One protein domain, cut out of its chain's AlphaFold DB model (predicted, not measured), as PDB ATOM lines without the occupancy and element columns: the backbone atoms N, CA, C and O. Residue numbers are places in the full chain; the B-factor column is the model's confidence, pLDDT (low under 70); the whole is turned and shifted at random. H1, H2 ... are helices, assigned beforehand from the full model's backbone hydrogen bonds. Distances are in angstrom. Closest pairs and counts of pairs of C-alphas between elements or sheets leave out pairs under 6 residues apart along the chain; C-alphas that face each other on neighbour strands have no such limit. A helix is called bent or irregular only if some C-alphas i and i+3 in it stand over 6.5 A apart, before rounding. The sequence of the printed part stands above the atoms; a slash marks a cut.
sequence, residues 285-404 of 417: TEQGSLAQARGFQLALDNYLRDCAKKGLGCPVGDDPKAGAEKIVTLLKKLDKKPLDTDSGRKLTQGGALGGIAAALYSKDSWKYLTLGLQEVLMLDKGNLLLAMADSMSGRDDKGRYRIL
ATOM      1  N   THR A 285      41.336   5.314  43.475       83.88
ATOM      2  CA  THR A 285      40.029   5.577  42.851       83.88
ATOM      3  C   THR A 285      38.888   4.769  43.478       83.88
ATOM      4  O   THR A 285      37.771   5.279  43.617       83.88
ATOM      5  N   GLU A 286      39.136   3.514  43.863       88.50
ATOM      6  CA  GLU A 286      38.113   2.657  44.467       88.50
ATOM      7  C   GLU A 286      37.793   3.130  45.888       88.50
ATOM      8  O   GLU A 286      36.626   3.324  46.238       88.50
ATOM      9  N   GLN A 287      38.825   3.393  46.689       92.12
ATOM     10  CA  GLN A 287      38.704   3.921  48.044       92.12
ATOM     11  C   GLN A 287      37.969   5.262  48.057       92.12
ATOM     12  O   GLN A 287      37.035   5.438  48.846       92.12
ATOM     13  N   GLY A 288      38.330   6.178  47.152       89.62
ATOM     14  CA  GLY A 288      37.647   7.458  46.973       89.62
ATOM     15  C   GLY A 288      36.169   7.282  46.613       89.62
ATOM     16  O   GLY A 288      35.299   7.907  47.227       89.62
ATOM     17  N   SER A 289      35.857   6.366  45.693       88.56
ATOM     18  CA  SER A 289      34.478   6.062  45.281       88.56
ATOM     19  C   SER A 289      33.644   5.473  46.425       88.56
ATOM     20  O   SER A 289      32.511   5.897  46.664       88.56
ATOM     21  N   LEU A 290      34.207   4.536  47.194       92.62
ATOM     22  CA  LEU A 290      33.549   3.944  48.361       92.62
ATOM     23  C   LEU A 290      33.333   4.972  49.478       92.62
ATOM     24  O   LEU A 290      32.275   4.977  50.116       92.62
ATOM     25  N   ALA A 291      34.306   5.854  49.720       92.56
ATOM     26  CA  ALA A 291      34.171   6.946  50.679       92.56
ATOM     27  C   ALA A 291      33.054   7.917  50.265       92.56
ATOM     28  O   ALA A 291      32.201   8.263  51.086       92.56
ATOM     29  N   GLN A 292      32.996   8.281  48.980       92.06
ATOM     30  CA  GLN A 292      31.941   9.125  48.427       92.06
ATOM     31  C   GLN A 292      30.556   8.471  48.567       92.06
ATOM     32  O   GLN A 292      29.620   9.115  49.047       92.06
ATOM     33  N   ALA A 293      30.424   7.179  48.241       94.00
ATOM     34  CA  ALA A 293      29.174   6.435  48.394       94.00
ATOM     35  C   ALA A 293      28.685   6.416  49.854       94.00
ATOM     36  O   ALA A 293      27.506   6.660  50.124       94.00
ATOM     37  N   ARG A 294      29.593   6.208  50.820       96.62
ATOM     38  CA  ARG A 294      29.275   6.299  52.257       96.62
ATOM     39  C   ARG A 294      28.823   7.706  52.655       96.62
ATOM     40  O   ARG A 294      27.874   7.841  53.426       96.62
ATOM     41  N   GLY A 295      29.468   8.744  52.121       95.88
ATOM     42  CA  GLY A 295      29.094  10.141  52.348       95.88
ATOM     43  C   GLY A 295      27.683  10.464  51.850       95.88
ATOM     44  O   GLY A 295      26.875  11.019  52.598       95.88
ATOM     45  N   PHE A 296      27.344  10.050  50.625       96.50
ATOM     46  CA  PHE A 296      25.992  10.221  50.087       96.50
ATOM     47  C   PHE A 296      24.951   9.396  50.840       96.50
ATOM     48  O   PHE A 296      23.860   9.906  51.087       96.50
ATOM     49  N   GLN A 297      25.275   8.173  51.273       96.88
ATOM     50  CA  GLN A 297      24.367   7.391  52.115       96.88
ATOM     51  C   GLN A 297      24.092   8.102  53.446       96.88
ATOM     52  O   GLN A 297      22.938   8.223  53.853       96.88
ATOM     53  N   LEU A 298      25.119   8.662  54.095       97.69
ATOM     54  CA  LEU A 298      24.947   9.459  55.311       97.69
ATOM     55  C   LEU A 298      24.063  10.697  55.066       97.69
ATOM     56  O   LEU A 298      23.204  11.023  55.890       97.69
ATOM     57  N   ALA A 299      24.261  11.396  53.946       97.94
ATOM     58  CA  ALA A 299      23.442  12.544  53.565       97.94
ATOM     59  C   ALA A 299      21.984  12.140  53.294       97.94
ATOM     60  O   ALA A 299      21.064  12.821  53.758       97.94
ATOM     61  N   LEU A 300      21.769  11.013  52.613       98.19
ATOM     62  CA  LEU A 300      20.450  10.442  52.363       98.19
ATOM     63  C   LEU A 300      19.754  10.075  53.676       98.19
ATOM     64  O   LEU A 300      18.614  10.476  53.892       98.19
ATOM     65  N   ASP A 301      20.444   9.401  54.595       97.94
ATOM     66  CA  ASP A 301      19.902   9.049  55.908       97.94
ATOM     67  C   ASP A 301      19.513  10.297  56.716       97.94
ATOM     68  O   ASP A 301      18.478  10.326  57.388       97.94
ATOM     69  N   ASN A 302      20.325  11.356  56.643       98.25
ATOM     70  CA  ASN A 302      20.025  12.648  57.259       98.25
ATOM     71  C   ASN A 302      18.771  13.293  56.654       98.25
ATOM     72  O   ASN A 302      17.904  13.747  57.405       98.25
ATOM     73  N   TYR A 303      18.659  13.295  55.325       98.38
ATOM     74  CA  TYR A 303      17.473  13.772  54.622       98.38
ATOM     75  C   TYR A 303      16.228  12.967  55.010       98.38
ATOM     76  O   TYR A 303      15.192  13.551  55.311       98.38
ATOM     77  N   LEU A 304      16.316  11.637  55.050       98.31
ATOM     78  CA  LEU A 304      15.190  10.762  55.377       98.31
ATOM     79  C   LEU A 304      14.711  10.981  56.818       98.31
ATOM     80  O   LEU A 304      13.507  11.071  57.051       98.31
ATOM     81  N   ARG A 305      15.635  11.174  57.771       98.00
ATOM     82  CA  ARG A 305      15.305  11.571  59.150       98.00
ATOM     83  C   ARG A 305      14.621  12.937  59.234       98.00
ATOM     84  O   ARG A 305      13.744  13.120  60.074       98.00
ATOM     85  N   ASP A 306      15.021  13.908  58.416       97.38
ATOM     86  CA  ASP A 306      14.355  15.217  58.348       97.38
ATOM     87  C   ASP A 306      12.976  15.129  57.693       97.38
ATOM     88  O   ASP A 306      12.001  15.686  58.193       97.38
ATOM     89  N   CYS A 307      12.886  14.384  56.595       97.38
ATOM     90  CA  CYS A 307      11.659  14.155  55.856       97.38
ATOM     91  C   CYS A 307      10.609  13.490  56.746       97.38
ATOM     92  O   CYS A 307       9.506  14.017  56.851       97.38
ATOM     93  N   ALA A 308      10.962  12.419  57.464       96.62
ATOM     94  CA  ALA A 308      10.062  11.685  58.354       96.62
ATOM     95  C   ALA A 308       9.352  12.581  59.387       96.62
ATOM     96  O   ALA A 308       8.167  12.398  59.666       96.62
ATOM     97  N   LYS A 309      10.028  13.624  59.894       95.56
ATOM     98  CA  LYS A 309       9.438  14.602  60.832       95.56
ATOM     99  C   LYS A 309       8.267  15.391  60.234       95.56
ATOM    100  O   LYS A 309       7.495  15.989  60.976       95.56
ATOM    101  N   LYS A 310       8.127  15.402  58.906       91.50
ATOM    102  CA  LYS A 310       7.043  16.072  58.168       91.50
ATOM    103  C   LYS A 310       5.779  15.203  58.068       91.50
ATOM    104  O   LYS A 310       4.796  15.652  57.481       91.50
ATOM    105  N   GLY A 311       5.785  13.981  58.615       89.00
ATOM    106  CA  GLY A 311       4.639  13.069  58.615       89.00
ATOM    107  C   GLY A 311       4.133  12.793  57.198       89.00
ATOM    108  O   GLY A 311       4.908  12.417  56.322       89.00
ATOM    109  N   LEU A 312       2.846  13.062  56.946       85.38
ATOM    110  CA  LEU A 312       2.215  12.908  55.624       85.38
ATOM    111  C   LEU A 312       2.879  13.741  54.511       85.38
ATOM    112  O   LEU A 312       2.667  13.470  53.332       85.38
ATOM    113  N   GLY A 313       3.689  14.745  54.862       89.69
ATOM    114  CA  GLY A 313       4.489  15.500  53.900       89.69
ATOM    115  C   GLY A 313       5.683  14.728  53.327       89.69
ATOM    116  O   GLY A 313       6.230  15.151  52.310       89.69
ATOM    117  N   CYS A 314       6.095  13.611  53.939       96.12
ATOM    118  CA  CYS A 314       7.216  12.812  53.461       96.12
ATOM    119  C   CYS A 314       6.756  11.726  52.473       96.12
ATOM    120  O   CYS A 314       6.105  10.765  52.887       96.12
ATOM    121  N   PRO A 315       7.129  11.797  51.179       95.38
ATOM    122  CA  PRO A 315       6.656  10.843  50.168       95.38
ATOM    123  C   PRO A 315       7.157   9.412  50.387       95.38
ATOM    124  O   PRO A 315       6.610   8.463  49.832       95.38
ATOM    125  N   VAL A 316       8.200   9.249  51.200       95.31
ATOM    126  CA  VAL A 316       8.823   7.956  51.491       95.31
ATOM    127  C   VAL A 316       8.412   7.386  52.856       95.31
ATOM    128  O   VAL A 316       8.722   6.233  53.140       95.31
ATOM    129  N   GLY A 317       7.582   8.097  53.628       93.88
ATOM    130  CA  GLY A 317       7.061   7.653  54.928       93.88
ATOM    131  C   GLY A 317       7.837   8.193  56.132       93.88
ATOM    132  O   GLY A 317       8.677   9.077  56.000       93.88
ATOM    133  N   ASP A 318       7.511   7.671  57.311       95.00
ATOM    134  CA  ASP A 318       8.029   8.089  58.620       95.00
ATOM    135  C   ASP A 318       9.186   7.223  59.149       95.00
ATOM    136  O   ASP A 318       9.908   7.658  60.044       95.00
ATOM    137  N   ASP A 319       9.415   6.038  58.576       96.00
ATOM    138  CA  ASP A 319      10.607   5.222  58.830       96.00
ATOM    139  C   ASP A 319      11.706   5.500  57.784       96.00
ATOM    140  O   ASP A 319      11.540   5.152  56.607       96.00
ATOM    141  N   PRO A 320      12.863   6.071  58.183       95.50
ATOM    142  CA  PRO A 320      13.985   6.304  57.280       95.50
ATOM    143  C   PRO A 320      14.486   5.041  56.573       95.50
ATOM    144  O   PRO A 320      14.837   5.115  55.398       95.50
ATOM    145  N   LYS A 321      14.495   3.877  57.237       95.62
ATOM    146  CA  LYS A 321      15.007   2.644  56.622       95.62
ATOM    147  C   LYS A 321      14.078   2.168  55.506       95.62
ATOM    148  O   LYS A 321      14.532   1.941  54.386       95.62
ATOM    149  N   ALA A 322      12.774   2.094  55.776       96.62
ATOM    150  CA  ALA A 322      11.780   1.834  54.739       96.62
ATOM    151  C   ALA A 322      11.812   2.895  53.624       96.62
ATOM    152  O   ALA A 322      11.583   2.574  52.457       96.62
ATOM    153  N   GLY A 323      12.116   4.153  53.957       96.75
ATOM    154  CA  GLY A 323      12.266   5.226  52.980       96.75
ATOM    155  C   GLY A 323      13.432   5.012  52.010       96.75
ATOM    156  O   GLY A 323      13.258   5.194  50.803       96.75
ATOM    157  N   ALA A 324      14.589   4.563  52.505       96.88
ATOM    158  CA  ALA A 324      15.733   4.203  51.668       96.88
ATOM    159  C   ALA A 324      15.398   3.031  50.724       96.88
ATOM    160  O   ALA A 324      15.638   3.120  49.522       96.88
ATOM    161  N   GLU A 325      14.745   1.981  51.228       97.44
ATOM    162  CA  GLU A 325      14.312   0.835  50.411       97.44
ATOM    163  C   GLU A 325      13.301   1.225  49.321       97.44
ATOM    164  O   GLU A 325      13.335   0.705  48.199       97.44
ATOM    165  N   LYS A 326      12.414   2.189  49.604       97.38
ATOM    166  CA  LYS A 326      11.513   2.758  48.588       97.38
ATOM    167  C   LYS A 326      12.282   3.471  47.479       97.38
ATOM    168  O   LYS A 326      11.903   3.333  46.318       97.38
ATOM    169  N   ILE A 327      13.350   4.198  47.811       97.50
ATOM    170  CA  ILE A 327      14.211   4.850  46.815       97.50
ATOM    171  C   ILE A 327      14.946   3.798  45.976       97.50
ATOM    172  O   ILE A 327      14.922   3.887  44.753       97.50
ATOM    173  N   VAL A 328      15.509   2.753  46.589       96.25
ATOM    174  CA  VAL A 328      16.140   1.639  45.853       96.25
ATOM    175  C   VAL A 328      15.140   0.963  44.910       96.25
ATOM    176  O   VAL A 328      15.439   0.712  43.743       96.25
ATOM    177  N   THR A 329      13.923   0.707  45.389       97.12
ATOM    178  CA  THR A 329      12.842   0.129  44.579       97.12
ATOM    179  C   THR A 329      12.452   1.045  43.421       97.12
ATOM    180  O   THR A 329      12.180   0.561  42.324       97.12
ATOM    181  N   LEU A 330      12.421   2.360  43.646       96.75
ATOM    182  CA  LEU A 330      12.176   3.341  42.599       96.75
ATOM    183  C   LEU A 330      13.271   3.288  41.527       96.75
ATOM    184  O   LEU A 330      12.945   3.176  40.350       96.75
ATOM    185  N   LEU A 331      14.546   3.307  41.917       95.69
ATOM    186  CA  LEU A 331      15.667   3.253  40.976       95.69
ATOM    187  C   LEU A 331      15.611   1.986  40.103       95.69
ATOM    188  O   LEU A 331      15.675   2.096  38.884       95.69
ATOM    189  N   LYS A 332      15.330   0.815  40.694       94.62
ATOM    190  CA  LYS A 332      15.120  -0.453  39.958       94.62
ATOM    191  C   LYS A 332      13.915  -0.445  39.007       94.62
ATOM    192  O   LYS A 332      13.843  -1.251  38.084       94.62
ATOM    193  N   LYS A 333      12.906   0.394  39.260       95.31
ATOM    194  CA  LYS A 333      11.776   0.568  38.332       95.31
ATOM    195  C   LYS A 333      12.158   1.467  37.162       95.31
ATOM    196  O   LYS A 333      11.737   1.183  36.046       95.31
ATOM    197  N   LEU A 334      12.920   2.527  37.427       94.69
ATOM    198  CA  LEU A 334      13.367   3.490  36.417       94.69
ATOM    199  C   LEU A 334      14.359   2.893  35.427       94.69
ATOM    200  O   LEU A 334      14.334   3.280  34.265       94.69
ATOM    201  N   ASP A 335      15.169   1.953  35.898       91.44
ATOM    202  CA  ASP A 335      16.032   1.092  35.095       91.44
ATOM    203  C   ASP A 335      15.235   0.410  33.964       91.44
ATOM    204  O   ASP A 335      15.421   0.651  32.774       91.44
ATOM    205  N   LYS A 336      14.164  -0.297  34.337       90.94
ATOM    206  CA  LYS A 336      13.296  -1.014  33.386       90.94
ATOM    207  C   LYS A 336      12.356  -0.111  32.591       90.94
ATOM    208  O   LYS A 336      11.958  -0.445  31.475       90.94
ATOM    209  N   LYS A 337      11.882   0.973  33.206       93.62
ATOM    210  CA  LYS A 337      10.873   1.871  32.635       93.62
ATOM    211  C   LYS A 337      11.152   3.320  33.049       93.62
ATOM    212  O   LYS A 337      10.591   3.789  34.044       93.62
ATOM    213  N   PRO A 338      11.948   4.054  32.253       94.81
ATOM    214  CA  PRO A 338      12.164   5.480  32.458       94.81
ATOM    215  C   PRO A 338      10.849   6.272  32.434       94.81
ATOM    216  O   PRO A 338       9.960   5.996  31.619       94.81
ATOM    217  N   LEU A 339      10.731   7.284  33.296       96.81
ATOM    218  CA  LEU A 339       9.513   8.095  33.399       96.81
ATOM    219  C   LEU A 339       9.468   9.229  32.382       96.81
ATOM    220  O   LEU A 339      10.491   9.787  31.985       96.81
ATOM    221  N   ASP A 340       8.252   9.606  31.996       96.31
ATOM    222  CA  ASP A 340       8.010  10.770  31.153       96.31
ATOM    223  C   ASP A 340       8.288  12.082  31.888       96.31
ATOM    224  O   ASP A 340       7.996  12.240  33.079       96.31
ATOM    225  N   THR A 341       8.763  13.067  31.129       95.50
ATOM    226  CA  THR A 341       8.847  14.464  31.561       95.50
ATOM    227  C   THR A 341       8.225  15.378  30.512       95.50
ATOM    228  O   THR A 341       8.107  15.022  29.339       95.50
ATOM    229  N   ASP A 342       7.862  16.591  30.916       93.75
ATOM    230  CA  ASP A 342       7.272  17.606  30.039       93.75
ATOM    231  C   ASP A 342       8.266  18.125  28.991       93.75
ATOM    232  O   ASP A 342       7.869  18.765  28.021       93.75
ATOM    233  N   SER A 343       9.566  17.878  29.188       90.06
ATOM    234  CA  SER A 343      10.611  18.272  28.239       90.06
ATOM    235  C   SER A 343      10.727  17.327  27.039       90.06
ATOM    236  O   SER A 343      11.463  17.617  26.102       90.06
ATOM    237  N   GLY A 344      10.045  16.176  27.077       90.25
ATOM    238  CA  GLY A 344      10.202  15.096  26.101       90.25
ATOM    239  C   GLY A 344      11.396  14.174  26.376       90.25
ATOM    240  O   GLY A 344      11.441  13.074  25.828       90.25
ATOM    241  N   ARG A 345      12.328  14.563  27.262       92.44
ATOM    242  CA  ARG A 345      13.351  13.659  27.813       92.44
ATOM    243  C   ARG A 345      12.739  12.718  28.849       92.44
ATOM    244  O   ARG A 345      11.689  13.004  29.431       92.44
ATOM    245  N   LYS A 346      13.411  11.597  29.084       94.06
ATOM    246  CA  LYS A 346      13.025  10.608  30.090       94.06
ATOM    247  C   LYS A 346      13.833  10.800  31.368       94.06
ATOM    248  O   LYS A 346      15.008  11.143  31.302       94.06
ATOM    249  N   LEU A 347      13.215  10.532  32.512       95.44
ATOM    250  CA  LEU A 347      13.942  10.321  33.759       95.44
ATOM    251  C   LEU A 347      14.364   8.848  33.826       95.44
ATOM    252  O   LEU A 347      13.532   7.983  34.098       95.44
ATOM    253  N   THR A 348      15.637   8.580  33.539       94.06
ATOM    254  CA  THR A 348      16.271   7.257  33.670       94.06
ATOM    255  C   THR A 348      16.663   6.975  35.123       94.06
ATOM    256  O   THR A 348      16.578   7.862  35.980       94.06
ATOM    257  N   GLN A 349      17.121   5.754  35.420       93.94
ATOM    258  CA  GLN A 349      17.718   5.434  36.722       93.94
ATOM    259  C   GLN A 349      18.910   6.347  37.031       93.94
ATOM    260  O   GLN A 349      18.945   6.953  38.102       93.94
ATOM    261  N   GLY A 350      19.842   6.493  36.080       89.94
ATOM    262  CA  GLY A 350      20.998   7.381  36.207       89.94
ATOM    263  C   GLY A 350      20.591   8.836  36.446       89.94
ATOM    264  O   GLY A 350      21.082   9.470  37.379       89.94
ATOM    265  N   GLY A 351      19.604   9.337  35.695       92.75
ATOM    266  CA  GLY A 351      19.060  10.681  35.895       92.75
ATOM    267  C   GLY A 351      18.431  10.870  37.280       92.75
ATOM    268  O   GLY A 351      18.669  11.879  37.938       92.75
ATOM    269  N   ALA A 352      17.666   9.897  37.781       95.44
ATOM    270  CA  ALA A 352      17.114   9.971  39.134       95.44
ATOM    271  C   ALA A 352      18.195   9.916  40.216       95.44
ATOM    272  O   ALA A 352      18.119  10.690  41.170       95.44
ATOM    273  N   LEU A 353      19.202   9.052  40.067       93.69
ATOM    274  CA  LEU A 353      20.331   8.987  40.992       93.69
ATOM    275  C   LEU A 353      21.098  10.315  41.014       93.69
ATOM    276  O   LEU A 353      21.346  10.846  42.094       93.69
ATOM    277  N   GLY A 354      21.390  10.891  39.844       92.12
ATOM    278  CA  GLY A 354      22.018  12.208  39.717       92.12
ATOM    279  C   GLY A 354      21.176  13.321  40.346       92.12
ATOM    280  O   GLY A 354      21.694  14.135  41.102       92.12
ATOM    281  N   GLY A 355      19.859  13.323  40.126       95.44
ATOM    282  CA  GLY A 355      18.950  14.295  40.739       95.44
ATOM    283  C   GLY A 355      18.865  14.180  42.264       95.44
ATOM    284  O   GLY A 355      18.832  15.196  42.960       95.44
ATOM    285  N   ILE A 356      18.867  12.955  42.800       96.69
ATOM    286  CA  ILE A 356      18.931  12.711  44.247       96.69
ATOM    287  C   ILE A 356      20.276  13.196  44.791       96.69
ATOM    288  O   ILE A 356      20.289  13.982  45.736       96.69
ATOM    289  N   ALA A 357      21.391  12.789  44.179       94.25
ATOM    290  CA  ALA A 357      22.733  13.196  44.587       94.25
ATOM    291  C   ALA A 357      22.880  14.725  44.594       94.25
ATOM    292  O   ALA A 357      23.299  15.287  45.604       94.25
ATOM    293  N   ALA A 358      22.430  15.409  43.536       92.94
ATOM    294  CA  ALA A 358      22.424  16.869  43.434       92.94
ATOM    295  C   ALA A 358      21.720  17.540  44.624       92.94
ATOM    296  O   ALA A 358      22.201  18.530  45.176       92.94
ATOM    297  N   ALA A 359      20.590  16.986  45.062       95.25
ATOM    298  CA  ALA A 359      19.829  17.541  46.171       95.25
ATOM    299  C   ALA A 359      20.446  17.265  47.552       95.25
ATOM    300  O   ALA A 359      20.090  17.936  48.522       95.25
ATOM    301  N   LEU A 360      21.345  16.284  47.656       96.38
ATOM    302  CA  LEU A 360      22.002  15.905  48.908       96.38
ATOM    303  C   LEU A 360      23.236  16.761  49.237       96.38
ATOM    304  O   LEU A 360      23.692  16.714  50.376       96.38
ATOM    305  N   TYR A 361      23.714  17.596  48.306       91.44
ATOM    306  CA  TYR A 361      24.819  18.539  48.543       91.44
ATOM    307  C   TYR A 361      24.508  19.604  49.600       91.44
ATOM    308  O   TYR A 361      25.402  20.046  50.316       91.44
ATOM    309  N   SER A 362      23.245  20.032  49.709       93.06
ATOM    310  CA  SER A 362      22.833  21.061  50.666       93.06
ATOM    311  C   SER A 362      21.468  20.757  51.268       93.06
ATOM    312  O   SER A 362      20.529  20.353  50.579       93.06
ATOM    313  N   LYS A 363      21.325  21.044  52.565       94.88
ATOM    314  CA  LYS A 363      20.039  20.970  53.275       94.88
ATOM    315  C   LYS A 363      18.988  21.902  52.670       94.88
ATOM    316  O   LYS A 363      17.802  21.583  52.706       94.88
ATOM    317  N   ASP A 364      19.405  23.007  52.054       92.94
ATOM    318  CA  ASP A 364      18.491  23.948  51.395       92.94
ATOM    319  C   ASP A 364      17.777  23.325  50.188       92.94
ATOM    320  O   ASP A 364      16.666  23.744  49.823       92.94
ATOM    321  N   SER A 365      18.381  22.282  49.613       94.44
ATOM    322  CA  SER A 365      17.852  21.533  48.476       94.44
ATOM    323  C   SER A 365      16.909  20.397  48.876       94.44
ATOM    324  O   SER A 365      16.143  19.916  48.040       94.44
ATOM    325  N   TRP A 366      16.858  20.007  50.155       96.69
ATOM    326  CA  TRP A 366      16.028  18.888  50.625       96.69
ATOM    327  C   TRP A 366      14.538  19.074  50.342       96.69
ATOM    328  O   TRP A 366      13.838  18.113  50.033       96.69
ATOM    329  N   LYS A 367      14.037  20.313  50.381       95.56
ATOM    330  CA  LYS A 367      12.645  20.604  50.000       95.56
ATOM    331  C   LYS A 367      12.362  20.246  48.536       95.56
ATOM    332  O   LYS A 367      11.274  19.766  48.233       95.56
ATOM    333  N   TYR A 368      13.328  20.446  47.639       95.38
ATOM    334  CA  TYR A 368      13.193  20.085  46.230       95.38
ATOM    335  C   TYR A 368      13.298  18.574  46.042       95.38
ATOM    336  O   TYR A 368      12.525  18.027  45.263       95.38
ATOM    337  N   LEU A 369      14.148  17.887  46.816       97.44
ATOM    338  CA  LEU A 369      14.176  16.421  46.843       97.44
ATOM    339  C   LEU A 369      12.826  15.836  47.267       97.44
ATOM    340  O   LEU A 369      12.305  14.943  46.605       97.44
ATOM    341  N   THR A 370      12.216  16.375  48.328       97.88
ATOM    342  CA  THR A 370      10.878  15.960  48.773       97.88
ATOM    343  C   THR A 370       9.839  16.153  47.672       97.88
ATOM    344  O   THR A 370       9.088  15.225  47.385       97.88
ATOM    345  N   LEU A 371       9.824  17.314  47.013       97.06
ATOM    346  CA  LEU A 371       8.910  17.577  45.898       97.06
ATOM    347  C   LEU A 371       9.167  16.645  44.702       97.06
ATOM    348  O   LEU A 371       8.217  16.183  44.078       97.06
ATOM    349  N   GLY A 372      10.430  16.341  44.392       97.62
ATOM    350  CA  GLY A 372      10.791  15.461  43.278       97.62
ATOM    351  C   GLY A 372      10.381  14.015  43.535       97.62
ATOM    352  O   GLY A 372       9.820  13.363  42.660       97.62
ATOM    353  N   LEU A 373      10.574  13.533  44.764       97.88
ATOM    354  CA  LEU A 373      10.105  12.212  45.177       97.88
ATOM    355  C   LEU A 373       8.573  12.134  45.220       97.88
ATOM    356  O   LEU A 373       8.023  11.104  44.846       97.88
ATOM    357  N   GLN A 374       7.873  13.199  45.628       96.56
ATOM    358  CA  GLN A 374       6.409  13.265  45.526       96.56
ATOM    359  C   GLN A 374       5.949  13.165  44.071       96.56
ATOM    360  O   GLN A 374       5.063  12.372  43.767       96.56
ATOM    361  N   GLU A 375       6.562  13.932  43.169       97.06
ATOM    362  CA  GLU A 375       6.222  13.908  41.745       97.06
ATOM    363  C   GLU A 375       6.377  12.501  41.156       97.06
ATOM    364  O   GLU A 375       5.452  11.969  40.541       97.06
ATOM    365  N   VAL A 376       7.510  11.857  41.426       97.31
ATOM    366  CA  VAL A 376       7.805  10.528  40.896       97.31
ATOM    367  C   VAL A 376       6.912   9.450  41.509       97.31
ATOM    368  O   VAL A 376       6.381   8.611  40.788       97.31
ATOM    369  N   LEU A 377       6.713   9.465  42.830       95.88
ATOM    370  CA  LEU A 377       5.985   8.402  43.530       95.88
ATOM    371  C   LEU A 377       4.461   8.546  43.451       95.88
ATOM    372  O   LEU A 377       3.760   7.547  43.587       95.88
ATOM    373  N   MET A 378       3.943   9.764  43.266       94.50
ATOM    374  CA  MET A 378       2.501  10.038  43.295       94.50
ATOM    375  C   MET A 378       1.925  10.404  41.927       94.50
ATOM    376  O   MET A 378       0.740  10.172  41.702       94.50
ATOM    377  N   LEU A 379       2.724  10.990  41.029       95.06
ATOM    378  CA  LEU A 379       2.249  11.503  39.738       95.06
ATOM    379  C   LEU A 379       2.819  10.747  38.530       95.06
ATOM    380  O   LEU A 379       2.408  11.045  37.411       95.06
ATOM    381  N   ASP A 380       3.735   9.793  38.734       95.56
ATOM    382  CA  ASP A 380       4.407   9.035  37.662       95.56
ATOM    383  C   ASP A 380       5.108   9.964  36.642       95.56
ATOM    384  O   ASP A 380       5.097   9.741  35.428       95.56
ATOM    385  N   LYS A 381       5.691  11.067  37.141       96.81
ATOM    386  CA  LYS A 381       6.395  12.091  36.351       96.81
ATOM    387  C   LYS A 381       7.764  12.405  36.941       96.81
ATOM    388  O   LYS A 381       7.937  12.427  38.153       96.81
ATOM    389  N   GLY A 382       8.739  12.664  36.071       96.44
ATOM    390  CA  GLY A 382      10.143  12.822  36.461       96.44
ATOM    391  C   GLY A 382      10.739  14.222  36.300       96.44
ATOM    392  O   GLY A 382      11.958  14.333  36.186       96.44
ATOM    393  N   ASN A 383       9.933  15.286  36.224       96.69
ATOM    394  CA  ASN A 383      10.426  16.608  35.826       96.69
ATOM    395  C   ASN A 383      11.452  17.189  36.800       96.69
ATOM    396  O   ASN A 383      12.461  17.746  36.373       96.69
ATOM    397  N   LEU A 384      11.174  17.123  38.100       96.19
ATOM    398  CA  LEU A 384      11.964  17.831  39.095       96.19
ATOM    399  C   LEU A 384      13.270  17.097  39.419       96.19
ATOM    400  O   LEU A 384      14.298  17.754  39.557       96.19
ATOM    401  N   LEU A 385      13.262  15.758  39.465       96.62
ATOM    402  CA  LEU A 385      14.513  14.995  39.559       96.62
ATOM    403  C   LEU A 385      15.363  15.153  38.295       96.62
ATOM    404  O   LEU A 385      16.570  15.324  38.423       96.62
ATOM    405  N   LEU A 386      14.756  15.195  37.100       95.69
ATOM    406  CA  LEU A 386      15.504  15.457  35.868       95.69
ATOM    407  C   LEU A 386      16.120  16.862  35.873       95.69
ATOM    408  O   LEU A 386      17.283  17.020  35.533       95.69
ATOM    409  N   ALA A 387      15.379  17.880  36.320       94.31
ATOM    410  CA  ALA A 387      15.911  19.238  36.430       94.31
ATOM    411  C   ALA A 387      17.069  19.344  37.442       94.31
ATOM    412  O   ALA A 387      18.000  20.121  37.241       94.31
ATOM    413  N   MET A 388      17.030  18.567  38.530       93.81
ATOM    414  CA  MET A 388      18.150  18.484  39.473       93.81
ATOM    415  C   MET A 388      19.350  17.745  38.871       93.81
ATOM    416  O   MET A 388      20.481  18.188  39.058       93.81
ATOM    417  N   ALA A 389      19.114  16.683  38.098       92.69
ATOM    418  CA  ALA A 389      20.163  15.994  37.352       92.69
ATOM    419  C   ALA A 389      20.827  16.921  36.322       92.69
ATOM    420  O   ALA A 389      22.050  16.977  36.252       92.69
ATOM    421  N   ASP A 390      20.037  17.722  35.602       92.31
ATOM    422  CA  ASP A 390      20.528  18.726  34.651       92.31
ATOM    423  C   ASP A 390      21.413  19.779  35.331       92.31
ATOM    424  O   ASP A 390      22.459  20.157  34.806       92.31
ATOM    425  N   SER A 391      21.048  20.217  36.540       87.44
ATOM    426  CA  SER A 391      21.887  21.129  37.328       87.44
ATOM    427  C   SER A 391      23.250  20.516  37.670       87.44
ATOM    428  O   SER A 391      24.252  21.232  37.726       87.44
ATOM    429  N   MET A 392      23.293  19.207  37.917       84.06
ATOM    430  CA  MET A 392      24.520  18.482  38.235       84.06
ATOM    431  C   MET A 392      25.377  18.254  36.988       84.06
ATOM    432  O   MET A 392      26.567  18.556  37.017       84.06
ATOM    433  N   SER A 393      24.773  17.822  35.876       84.62
ATOM    434  CA  SER A 393      25.464  17.627  34.592       84.62
ATOM    435  C   SER A 393      25.833  18.940  33.896       84.62
ATOM    436  O   SER A 393      26.643  18.954  32.971       84.62
ATOM    437  N   GLY A 394      25.285  20.068  34.360       87.25
ATOM    438  CA  GLY A 394      25.563  21.382  33.797       87.25
ATOM    439  C   GLY A 394      24.812  21.671  32.499       87.25
ATOM    440  O   GLY A 394      25.287  22.468  31.689       87.25
ATOM    441  N   ARG A 395      23.662  21.023  32.308       91.56
ATOM    442  CA  ARG A 395      22.771  21.222  31.168       91.56
ATOM    443  C   ARG A 395      21.834  22.403  31.420       91.56
ATOM    444  O   ARG A 395      21.138  22.441  32.434       91.56
ATOM    445  N   ASP A 396      21.780  23.353  30.493       89.38
ATOM    446  CA  ASP A 396      20.867  24.493  30.584       89.38
ATOM    447  C   ASP A 396      19.461  24.210  30.017       89.38
ATOM    448  O   ASP A 396      19.164  23.147  29.462       89.38
ATOM    449  N   ASP A 397      18.567  25.192  30.150       88.12
ATOM    450  CA  ASP A 397      17.185  25.121  29.663       88.12
ATOM    451  C   ASP A 397      17.065  25.099  28.128       88.12
ATOM    452  O   ASP A 397      16.008  24.755  27.596       88.12
ATOM    453  N   LYS A 398      18.151  25.416  27.416       88.50
ATOM    454  CA  LYS A 398      18.285  25.320  25.956       88.50
ATOM    455  C   LYS A 398      18.949  24.012  25.518       88.50
ATOM    456  O   LYS A 398      19.072  23.784  24.318       88.50
ATOM    457  N   GLY A 399      19.337  23.154  26.462       90.25
ATOM    458  CA  GLY A 399      20.009  21.884  26.208       90.25
ATOM    459  C   GLY A 399      21.489  21.995  25.870       90.25
ATOM    460  O   GLY A 399      22.024  21.075  25.268       90.25
ATOM    461  N   ARG A 400      22.139  23.098  26.246       91.00
ATOM    462  CA  ARG A 400      23.590  23.268  26.119       91.00
ATOM    463  C   ARG A 400      24.288  22.787  27.380       91.00
ATOM    464  O   ARG A 400      23.756  22.980  28.473       91.00
ATOM    465  N   TYR A 401      25.481  22.225  27.234       89.31
ATOM    466  CA  TYR A 401      26.283  21.738  28.351       89.31
ATOM    467  C   TYR A 401      27.521  22.607  28.577       89.31
ATOM    468  O   TYR A 401      28.245  22.940  27.639       89.31
ATOM    469  N   ARG A 402      27.801  22.921  29.846       85.25
ATOM    470  CA  ARG A 402      29.137  23.393  30.251       85.25
ATOM    471  C   ARG A 402      30.152  22.253  30.187       85.25
ATOM    472  O   ARG A 402      29.793  21.079  30.211       85.25
ATOM    473  N   ILE A 403      31.436  22.594  30.197       81.50
ATOM    474  CA  ILE A 403      32.525  21.624  29.978       81.50
ATOM    475  C   ILE A 403      32.829  20.748  31.213       81.50
ATOM    476  O   ILE A 403      33.715  19.901  31.172       81.50
ATOM    477  N   LEU A 404      32.056  20.885  32.295       79.56
ATOM    478  CA  LEU A 404      32.297  20.249  33.595       79.56
ATOM    479  C   LEU A 404      32.767  18.791  33.479       79.56
ATOM    480  O   LEU A 404      33.887  18.481  33.868       79.56
TER     481      LEU A 404
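What this domain is: This is residues 285 to 404 of the 417 residues of a protein of Streptomyces himastatinicus ATCC 53653 (UniProt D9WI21). The long helix H1 sticks out from a compact body of crossed helices with its residues 285 to 294, while its residues 296 to 308 pack on that body. In the middle of the body is the short helix H3, which H5 crosses nearly at a right angle; H2 and H4 pack on H3 too. The printed part has 120 residues with five named helices, H1 to H5 in order along the chain, and no named strand, and its class is all helix. It is compact, with a radius of gyration of the C-alphas of 14.2 A and spans of 39 by 38 by 29 A.

Where its parts are: Find C-alpha 285 at (40.029, 5.577, 42.851); from there H1, residues 285 to 308, runs 34.3 A to C-alpha 308 at (10.062, 11.685, 58.354). H2 holds residues 320 to 336 and is 25.0 A long. H3 holds residues 349 to 360, 16.6 A, and H4 residues 363 to 379, 24.3 A. H4 is irregular, but only just: C-alphas 364 and 367 are 6.9 A apart. H5, residues 383 to 393, runs 15.1 A and ends at C-alpha 393, (25.464, 17.627, 34.592).

How they stand to each other: Look first at H3, the hub, which touches the other four helices. It touches H5 about perpendicular, at 78 degrees; their closest C-alphas, of Gly 355 and Ala 389, are 4.0 A apart. H2 and H3 form a helical hairpin, opposite ways at a shallow tilt of 34 degrees, only just short of steep; residues 331 to 335 of H2 touch residues 349 to 353 of H3, with Leu 334 and Gln 349 closest, 4.8 A between C-alphas. With residues 296 to 303 alone, H1 touches H3; the closest C-alphas, of Ala 299 and Leu 360, are 5.9 A apart. H1 and H4 only just touch, with 3 pairs of C-alphas within 8 A, the closest being those of Tyr 303 and Trp 366 at 6.7 A. H1 and H5 are apart, as are H2 and H5. In H1, H3 and H5 every O i to N i+4 pair is within hydrogen-bond range; in H2 it is 12 of 13 and in H4 11 of 13.

The domain as a whole: The two C-alphas farthest apart, those of Gly 311 and Ile 403, are 40.9 A apart. The printed part has no cut. The links H1 to H2 and H2 to H3 are long; in the latter, find residues 339 to 340 paired antiparallel with residues 346 to 347. The mean pLDDT of the printed part is 93.9, and no printed residue is under 70.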